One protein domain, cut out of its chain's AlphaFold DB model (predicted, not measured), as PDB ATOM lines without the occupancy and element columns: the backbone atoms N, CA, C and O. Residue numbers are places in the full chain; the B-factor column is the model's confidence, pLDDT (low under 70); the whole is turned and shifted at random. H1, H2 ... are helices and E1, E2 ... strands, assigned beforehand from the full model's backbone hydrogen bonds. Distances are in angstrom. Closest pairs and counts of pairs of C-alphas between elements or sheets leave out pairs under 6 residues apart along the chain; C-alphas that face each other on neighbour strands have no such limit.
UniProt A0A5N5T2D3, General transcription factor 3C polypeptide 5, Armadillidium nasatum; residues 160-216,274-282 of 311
ATOM      1  N   GLN A 160     268.300 262.706 186.168       78.44
ATOM      2  CA  GLN A 160     269.636 262.987 185.663       78.44
ATOM      3  C   GLN A 160     269.504 263.787 184.380       78.44
ATOM      4  O   GLN A 160     268.657 263.456 183.564       78.44
ATOM      5  N   TYR A 161     270.342 264.800 184.197       76.88
ATOM      6  CA  TYR A 161     270.464 265.540 182.947       76.88
ATOM      7  C   TYR A 161     271.855 265.270 182.382       76.88
ATOM      8  O   TYR A 161     272.833 265.260 183.130       76.88
ATOM      9  N   LEU A 162     271.952 265.012 181.084       75.38
ATOM     10  CA  LEU A 162     273.228 264.850 180.394       75.38
ATOM     11  C   LEU A 162     273.242 265.818 179.208       75.38
ATOM     12  O   LEU A 162     272.508 265.567 178.254       75.38
ATOM     13  N   PRO A 163     274.011 266.920 179.256       72.81
ATOM     14  CA  PRO A 163     274.147 267.813 178.127       72.81
ATOM     15  C   PRO A 163     275.033 267.160 177.087       72.81
ATOM     16  O   PRO A 163     276.226 266.931 177.308       72.81
ATOM     17  N   VAL A 164     274.440 266.855 175.944       75.31
ATOM     18  CA  VAL A 164     275.178 266.292 174.826       75.31
ATOM     19  C   VAL A 164     275.102 267.259 173.660       75.31
ATOM     20  O   VAL A 164     274.023 267.722 173.303       75.31
ATOM     21  N   ALA A 165     276.250 267.567 173.067       73.75
ATOM     22  CA  ALA A 165     276.329 268.278 171.803       73.75
ATOM     23  C   ALA A 165     276.694 267.298 170.687       73.75
ATOM     24  O   ALA A 165     277.369 266.290 170.902       73.75
ATOM     25  N   THR A 166     276.221 267.588 169.482       72.31
ATOM     26  CA  THR A 166     276.627 266.880 168.269       72.31
ATOM     27  C   THR A 166     277.797 267.619 167.639       72.31
ATOM     28  O   THR A 166     277.626 268.735 167.157       72.31
ATOM     29  N   THR A 167     278.962 266.987 167.630       69.06
ATOM     30  CA  THR A 167     280.142 267.421 166.870       69.06
ATOM     31  C   THR A 167     280.266 266.580 165.607       69.06
ATOM     32  O   THR A 167     280.056 265.366 165.656       69.06
ATOM     33  N   GLU A 168     280.604 267.209 164.485       74.56
ATOM     34  CA  GLU A 168     280.893 266.519 163.226       74.56
ATOM     35  C   GLU A 168     282.412 266.384 163.073       74.56
ATOM     36  O   GLU A 168     283.109 267.370 162.854       74.56
ATOM     37  N   GLU A 169     282.920 265.160 163.223       70.00
ATOM     38  CA  GLU A 169     284.312 264.788 162.936       70.00
ATOM     39  C   GLU A 169     284.271 263.779 161.774       70.00
ATOM     40  O   GLU A 169     283.517 262.807 161.828       70.00
ATOM     41  N   ASP A 170     285.019 264.029 160.693       70.31
ATOM     42  CA  ASP A 170     285.147 263.132 159.526       70.31
ATOM     43  C   ASP A 170     283.817 262.691 158.869       70.31
ATOM     44  O   ASP A 170     283.672 261.566 158.391       70.31
ATOM     45  N   GLY A 171     282.805 263.569 158.856       71.31
ATOM     46  CA  GLY A 171     281.478 263.268 158.293       71.31
ATOM     47  C   GLY A 171     280.610 262.349 159.163       71.31
ATOM     48  O   GLY A 171     279.487 262.015 158.778       71.31
ATOM     49  N   VAL A 172     281.087 261.970 160.353       72.44
ATOM     50  CA  VAL A 172     280.346 261.180 161.337       72.44
ATOM     51  C   VAL A 172     279.852 262.097 162.455       72.44
ATOM     52  O   VAL A 172     280.629 262.728 163.173       72.44
ATOM     53  N   LYS A 173     278.528 262.157 162.645       68.44
ATOM     54  CA  LYS A 173     277.916 262.859 163.783       68.44
ATOM     55  C   LYS A 173     278.225 262.110 165.076       68.44
ATOM     56  O   LYS A 173     277.703 261.019 165.306       68.44
ATOM     57  N   LYS A 174     279.040 262.711 165.938       71.94
ATOM     58  CA  LYS A 174     279.439 262.157 167.233       71.94
ATOM     59  C   LYS A 174     278.777 262.942 168.360       71.94
ATOM     60  O   LYS A 174     278.865 264.167 168.414       71.94
ATOM     61  N   LEU A 175     278.109 262.225 169.263       70.50
ATOM     62  CA  LEU A 175     277.563 262.790 170.497       70.50
ATOM     63  C   LEU A 175     278.695 262.929 171.525       70.50
ATOM     64  O   LEU A 175     279.304 261.925 171.897       70.50
ATOM     65  N   GLN A 176     278.956 264.147 171.998       71.44
ATOM     66  CA  GLN A 176     279.954 264.429 173.032       71.44
ATOM     67  C   GLN A 176     279.333 265.158 174.226       71.44
ATOM     68  O   GLN A 176     278.469 266.021 174.079       71.44
ATOM     69  N   ASN A 177     279.759 264.776 175.430       75.25
ATOM     70  CA  ASN A 177     279.312 265.387 176.678       75.25
ATOM     71  C   ASN A 177     280.042 266.718 176.901       75.25
ATOM     72  O   ASN A 177     281.264 266.726 177.031       75.25
ATOM     73  N   VAL A 178     279.294 267.816 177.007       76.50
ATOM     74  CA  VAL A 178     279.862 269.171 177.128       76.50
ATOM     75  C   VAL A 178     280.163 269.596 178.569       76.50
ATOM     76  O   VAL A 178     280.630 270.708 178.800       76.50
ATOM     77  N   TYR A 179     279.958 268.728 179.570       76.50
ATOM     78  CA  TYR A 179     280.252 269.057 180.973       76.50
ATOM     79  C   TYR A 179     281.678 269.550 181.206       76.50
ATOM     80  O   TYR A 179     281.885 270.472 181.991       76.50
ATOM     81  N   GLY A 180     282.649 268.959 180.510       71.88
ATOM     82  CA  GLY A 180     284.048 269.352 180.640       71.88
ATOM     83  C   GLY A 180     284.361 270.738 180.070       71.88
ATOM     84  O   GLY A 180     285.399 271.286 180.413       71.88
ATOM     85  N   GLU A 181     283.511 271.293 179.207       75.25
ATOM     86  CA  GLU A 181     283.692 272.622 178.596       75.25
ATOM     87  C   GLU A 181     283.020 273.726 179.412       75.25
ATOM     88  O   GLU A 181     283.481 274.862 179.424       75.25
ATOM     89  N   LEU A 182     281.956 273.375 180.137       73.62
ATOM     90  CA  LEU A 182     281.211 274.293 181.001       73.62
ATOM     91  C   LEU A 182     281.997 274.739 182.233       73.62
ATOM     92  O   LEU A 182     281.632 275.722 182.876       73.62
ATOM     93  N   LEU A 183     283.036 273.988 182.594       75.94
ATOM     94  CA  LEU A 183     283.827 274.253 183.781       75.94
ATOM     95  C   LEU A 183     285.193 274.808 183.405       75.94
ATOM     96  O   LEU A 183     285.863 274.249 182.532       75.94
ATOM     97  N   PRO A 184     285.648 275.853 184.111       77.81
ATOM     98  CA  PRO A 184     286.998 276.344 183.945       77.81
ATOM     99  C   PRO A 184     287.995 275.235 184.304       77.81
ATOM    100  O   PRO A 184     287.938 274.636 185.381       77.81
ATOM    101  N   LYS A 185     288.913 274.938 183.381       79.25
ATOM    102  CA  LYS A 185     289.973 273.946 183.589       79.25
ATOM    103  C   LYS A 185     291.208 274.644 184.153       79.25
ATOM    104  O   LYS A 185     291.919 275.329 183.424       79.25
ATOM    105  N   GLY A 186     291.478 274.439 185.440       81.81
ATOM    106  CA  GLY A 186     292.634 275.031 186.117       81.81
ATOM    107  C   GLY A 186     292.447 276.519 186.432       81.81
ATOM    108  O   GLY A 186     291.330 276.978 186.655       81.81
ATOM    109  N   MET A 187     293.551 277.267 186.489       81.88
ATOM    110  CA  MET A 187     293.514 278.720 186.680       81.88
ATOM    111  C   MET A 187     293.274 279.401 185.335       81.88
ATOM    112  O   MET A 187     294.108 279.311 184.438       81.88
ATOM    113  N   VAL A 188     292.138 280.082 185.210       84.06
ATOM    114  CA  VAL A 188     291.737 280.795 183.992       84.06
ATOM    115  C   VAL A 188     291.684 282.292 184.281       84.06
ATOM    116  O   VAL A 188     291.328 282.695 185.389       84.06
ATOM    117  N   ASN A 189     292.068 283.114 183.303       87.06
ATOM    118  CA  ASN A 189     291.986 284.571 183.412       87.06
ATOM    119  C   ASN A 189     290.530 285.056 183.402       87.06
ATOM    120  O   ASN A 189     289.641 284.351 182.924       87.06
ATOM    121  N   SER A 190     290.307 286.279 183.895       88.44
ATOM    122  CA  SER A 190     288.977 286.909 183.957       88.44
ATOM    123  C   SER A 190     288.255 286.908 182.607       88.44
ATOM    124  O   SER A 190     287.048 286.697 182.576       88.44
ATOM    125  N   ASP A 191     288.998 287.047 181.507       87.25
ATOM    126  CA  ASP A 191     288.484 287.056 180.130       87.25
ATOM    127  C   ASP A 191     287.675 285.797 179.766       87.25
ATOM    128  O   ASP A 191     286.883 285.809 178.828       87.25
ATOM    129  N   TRP A 192     287.857 284.690 180.500       84.38
ATOM    130  CA  TRP A 192     287.068 283.469 180.325       84.38
ATOM    131  C   TRP A 192     285.580 283.678 180.646       84.38
ATOM    132  O   TRP A 192     284.734 283.065 179.999       84.38
ATOM    133  N   LEU A 193     285.255 284.552 181.606       82.38
ATOM    134  CA  LEU A 193     283.871 284.840 182.008       82.38
ATOM    135  C   LEU A 193     283.078 285.570 180.918       82.38
ATOM    136  O   LEU A 193     281.858 285.439 180.867       82.38
ATOM    137  N   ASP A 194     283.772 286.310 180.055       86.81
ATOM    138  CA  ASP A 194     283.163 287.087 178.976       86.81
ATOM    139  C   ASP A 194     282.969 286.263 177.693       86.81
ATOM    140  O   ASP A 194     282.346 286.727 176.734       86.81
ATOM    141  N   GLN A 195     283.491 285.030 177.648       82.00
ATOM    142  CA  GLN A 195     283.321 284.171 176.482       82.00
ATOM    143  C   GLN A 195     281.874 283.674 176.359       82.00
ATOM    144  O   GLN A 195     281.226 283.354 177.359       82.00
ATOM    145  N   PRO A 196     281.347 283.558 175.126       75.19
ATOM    146  CA  PRO A 196     280.019 283.008 174.905       75.19
ATOM    147  C   PRO A 196     279.982 281.546 175.365       75.19
ATOM    148  O   PRO A 196     280.582 280.670 174.744       75.19
ATOM    149  N   ALA A 197     279.256 281.281 176.449       71.12
ATOM    150  CA  ALA A 197     279.045 279.941 176.974       71.12
ATOM    151  C   ALA A 197     277.629 279.440 176.639       71.12
ATOM    152  O   ALA A 197     276.669 280.220 176.657       71.12
ATOM    153  N   PRO A 198     277.453 278.137 176.360       67.69
ATOM    154  CA  PRO A 198     276.122 277.564 176.232       67.69
ATOM    155  C   PRO A 198     275.363 277.709 177.559       67.69
ATOM    156  O   PRO A 198     275.893 277.400 178.627       67.69
ATOM    157  N   LEU A 199     274.109 278.171 177.497       66.75
ATOM    158  CA  LEU A 199     273.270 278.360 178.682       66.75
ATOM    159  C   LEU A 199     272.917 276.998 179.293       66.75
ATOM    160  O   LEU A 199     271.946 276.347 178.907       66.75
ATOM    161  N   PHE A 200     273.727 276.568 180.255       70.50
ATOM    162  CA  PHE A 200     273.577 275.294 180.937       70.50
ATOM    163  C   PHE A 200     273.605 275.508 182.451       70.50
ATOM    164  O   PHE A 200     274.660 275.639 183.063       70.50
ATOM    165  N   LEU A 201     272.424 275.529 183.065       73.69
ATOM    166  CA  LEU A 201     272.260 275.559 184.518       73.69
ATOM    167  C   LEU A 201     271.076 274.660 184.895       73.69
ATOM    168  O   LEU A 201     269.942 275.138 184.974       73.69
ATOM    169  N   PRO A 202     271.288 273.340 185.074       78.19
ATOM    170  CA  PRO A 202     270.215 272.469 185.516       78.19
ATOM    171  C   PRO A 202     269.772 272.887 186.925       78.19
ATOM    172  O   PRO A 202     270.613 273.254 187.751       78.19
ATOM    173  N   PRO A 203     268.471 272.783 187.243       82.88
ATOM    174  CA  PRO A 203     267.989 272.965 188.602       82.88
ATOM    175  C   PRO A 203     268.785 272.138 189.619       82.88
ATOM    176  O   PRO A 203     269.257 271.025 189.341       82.88
ATOM    177  N   ALA A 204     268.897 272.657 190.844       81.62
ATOM    178  CA  ALA A 204     269.509 271.927 191.953       81.62
ATOM    179  C   ALA A 204     268.795 270.586 192.211       81.62
ATOM    180  O   ALA A 204     269.455 269.578 192.457       81.62
ATOM    181  N   THR A 205     267.474 270.560 192.041       84.94
ATOM    182  CA  THR A 205     266.625 269.366 192.093       84.94
ATOM    183  C   THR A 205     265.534 269.477 191.032       84.94
ATOM    184  O   THR A 205     264.905 270.530 190.916       84.94
ATOM    185  N   PHE A 206     265.285 268.410 190.281       83.94
ATOM    186  CA  PHE A 206     264.173 268.340 189.330       83.94
ATOM    187  C   PHE A 206     262.901 267.824 190.002       83.94
ATOM    188  O   PHE A 206     261.804 268.322 189.752       83.94
ATOM    189  N   SER A 207     263.042 266.825 190.869       83.62
ATOM    190  CA  SER A 207     261.942 266.257 191.629       83.62
ATOM    191  C   SER A 207     261.880 266.842 193.031       83.62
ATOM    192  O   SER A 207     262.890 267.000 193.709       83.62
ATOM    193  N   ARG A 208     260.657 267.114 193.490       82.25
ATOM    194  CA  ARG A 208     260.391 267.520 194.876       82.25
ATOM    195  C   ARG A 208     260.335 266.335 195.843       82.25
ATOM    196  O   ARG A 208     260.425 266.549 197.042       82.25
ATOM    197  N   MET A 209     260.151 265.116 195.326       80.38
ATOM    198  CA  MET A 209     259.962 263.898 196.118       80.38
ATOM    199  C   MET A 209     260.806 262.758 195.545       80.38
ATOM    200  O   MET A 209     260.740 262.454 194.351       80.38
ATOM    201  N   ASP A 210     261.576 262.094 196.397       74.25
ATOM    202  CA  ASP A 210     262.389 260.920 196.069       74.25
ATOM    203  C   ASP A 210     261.570 259.614 196.123       74.25
ATOM    204  O   ASP A 210     261.873 258.659 195.410       74.25
ATOM    205  N   THR A 211     260.460 259.593 196.862       75.56
ATOM    206  CA  THR A 211     259.500 258.480 196.871       75.56
ATOM    207  C   THR A 211     258.388 258.661 195.831       75.56
ATOM    208  O   THR A 211     257.802 259.749 195.752       75.56
ATOM    209  N   PRO A 212     258.024 257.618 195.060       69.62
ATOM    210  CA  PRO A 212     256.869 257.687 194.173       69.62
ATOM    211  C   PRO A 212     255.600 257.826 195.017       69.62
ATOM    212  O   PRO A 212     255.274 256.947 195.812       69.62
ATOM    213  N   GLN A 213     254.871 258.928 194.849       66.94
ATOM    214  CA  GLN A 213     253.550 259.055 195.448       66.94
ATOM    215  C   GLN A 213     252.571 258.219 194.629       66.94
ATOM    216  O   GLN A 213     252.444 258.395 193.417       66.94
ATOM    217  N   GLY A 214     251.899 257.280 195.294       57.00
ATOM    218  CA  GLY A 214     250.815 256.530 194.684       57.00
ATOM    219  C   GLY A 214     249.663 257.478 194.380       57.00
ATOM    220  O   GLY A 214     248.836 257.741 195.248       57.00
ATOM    221  N   TYR A 215     249.586 257.976 193.148       48.38
ATOM    222  CA  TYR A 215     248.317 258.453 192.624       48.38
ATOM    223  C   TYR A 215     247.415 257.224 192.540       48.38
ATOM    224  O   TYR A 215     247.583 256.373 191.669       48.38
ATOM    225  N   LEU A 216     246.508 257.088 193.507       44.00
ATOM    226  CA  LEU A 216     245.415 256.130 193.439       44.00
ATOM    227  C   LEU A 216     244.522 256.545 192.264       44.00
ATOM    228  O   LEU A 216     243.519 257.235 192.442       44.00
ATOM    229  N   SER A 274     268.554 264.255 164.039       48.91
ATOM    230  CA  SER A 274     269.606 264.533 165.035       48.91
ATOM    231  C   SER A 274     269.419 265.773 165.933       48.91
ATOM    232  O   SER A 274     270.308 266.618 166.022       48.91
ATOM    233  N   ALA A 275     268.318 265.866 166.687       42.44
ATOM    234  CA  ALA A 275     268.340 266.685 167.905       42.44
ATOM    235  C   ALA A 275     269.085 265.913 169.019       42.44
ATOM    236  O   ALA A 275     268.701 264.770 169.292       42.44
ATOM    237  N   PRO A 276     270.122 266.480 169.668       45.97
ATOM    238  CA  PRO A 276     270.736 265.852 170.829       45.97
ATOM    239  C   PRO A 276     269.689 265.750 171.938       45.97
ATOM    240  O   PRO A 276     269.192 266.753 172.450       45.97
ATOM    241  N   GLN A 277     269.297 264.528 172.287       52.25
ATOM    242  CA  GLN A 277     268.406 264.326 173.418       52.25
ATOM    243  C   GLN A 277     269.240 264.466 174.684       52.25
ATOM    244  O   GLN A 277     269.991 263.561 175.047       52.25
ATOM    245  N   ASN A 278     269.098 265.600 175.365       58.00
ATOM    246  CA  ASN A 278     269.566 265.706 176.733       58.00
ATOM    247  C   ASN A 278     268.679 264.785 177.577       58.00
ATOM    248  O   ASN A 278     267.524 265.101 177.865       58.00
ATOM    249  N   VAL A 279     269.174 263.584 177.872       58.41
ATOM    250  CA  VAL A 279     268.367 262.538 178.502       58.41
ATOM    251  C   VAL A 279     268.027 262.973 179.923       58.41
ATOM    252  O   VAL A 279     268.924 263.111 180.749       58.41
ATOM    253  N   ILE A 280     266.730 263.166 180.183       58.38
ATOM    254  CA  ILE A 280     266.146 263.368 181.510       58.38
ATOM    255  C   ILE A 280     265.533 262.039 181.944       58.38
ATOM    256  O   ILE A 280     264.445 261.678 181.496       58.38
ATOM    257  N   CYS A 281     266.227 261.266 182.781       57.62
ATOM    258  CA  CYS A 281     265.721 259.969 183.233       57.62
ATOM    259  C   CYS A 281     265.826 259.792 184.751       57.62
ATOM    260  O   CYS A 281     266.794 260.214 185.383       57.62
ATOM    261  N   ARG A 282     264.811 259.137 185.331       63.25
ATOM    262  CA  ARG A 282     264.893 258.515 186.656       63.25
ATOM    263  C   ARG A 282     265.231 257.046 186.466       63.25
ATOM    264  O   ARG A 282     264.508 256.322 185.784       63.25
TER     265      ARG A 282
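What this domain is: This is residues 160 to 216 and 274 to 282 of the 311 residues of the protein "General transcription factor 3C polypeptide 5" of Armadillidium nasatum (UniProt A0A5N5T2D3). With little regular structure, the model is a two-strand hairpin, E1 and E2, with a tiny helix, H1, after it and a long unnamed stretch, residues 183 to 216, of which 185 to 191 and 208 to 216 stick out. Residues 274 to 282 make a separate piece beside residues 160 to 164. The 66 printed residues, in chain order E1, E2, H1, are of mixed class, with only 16 in named elements; the sheet is antiparallel. The whole is extended, radius of gyration of the C-alphas 16.8 A, spanning 53 by 35 by 18 A.

How they stand to each other: E1, residues 164 to 169, and E2, residues 172 to 177, form a hairpin at 145 degrees; N 167 and O 174 are 2.9 A apart, within hydrogen-bond range. H1, residues 179 to 182, is only just apart from E1, closest 8.4 A. H1 is too short for an O i to N i+4 pair; its one O i to N i+3 pair is within range.

Where its parts are: E1, 15.1 A long, begins at C-alpha 164 (275.178, 266.292, 174.826). E2 is 15.9 A long. H1, 5.3 A, ends at C-alpha 182 (281.211, 274.293, 181.001).

The domain as a whole: The C-alphas farthest apart, Asn 189 and Leu 216, are 55.5 A apart. Residues 217 to 273 are not printed; C-alphas 216 and 274 are 38.2 A apart. Both links between named elements are tight. Mean pLDDT of the printed part is 72.2; residues 212 to 216 and 274 to 282 are among those under 70.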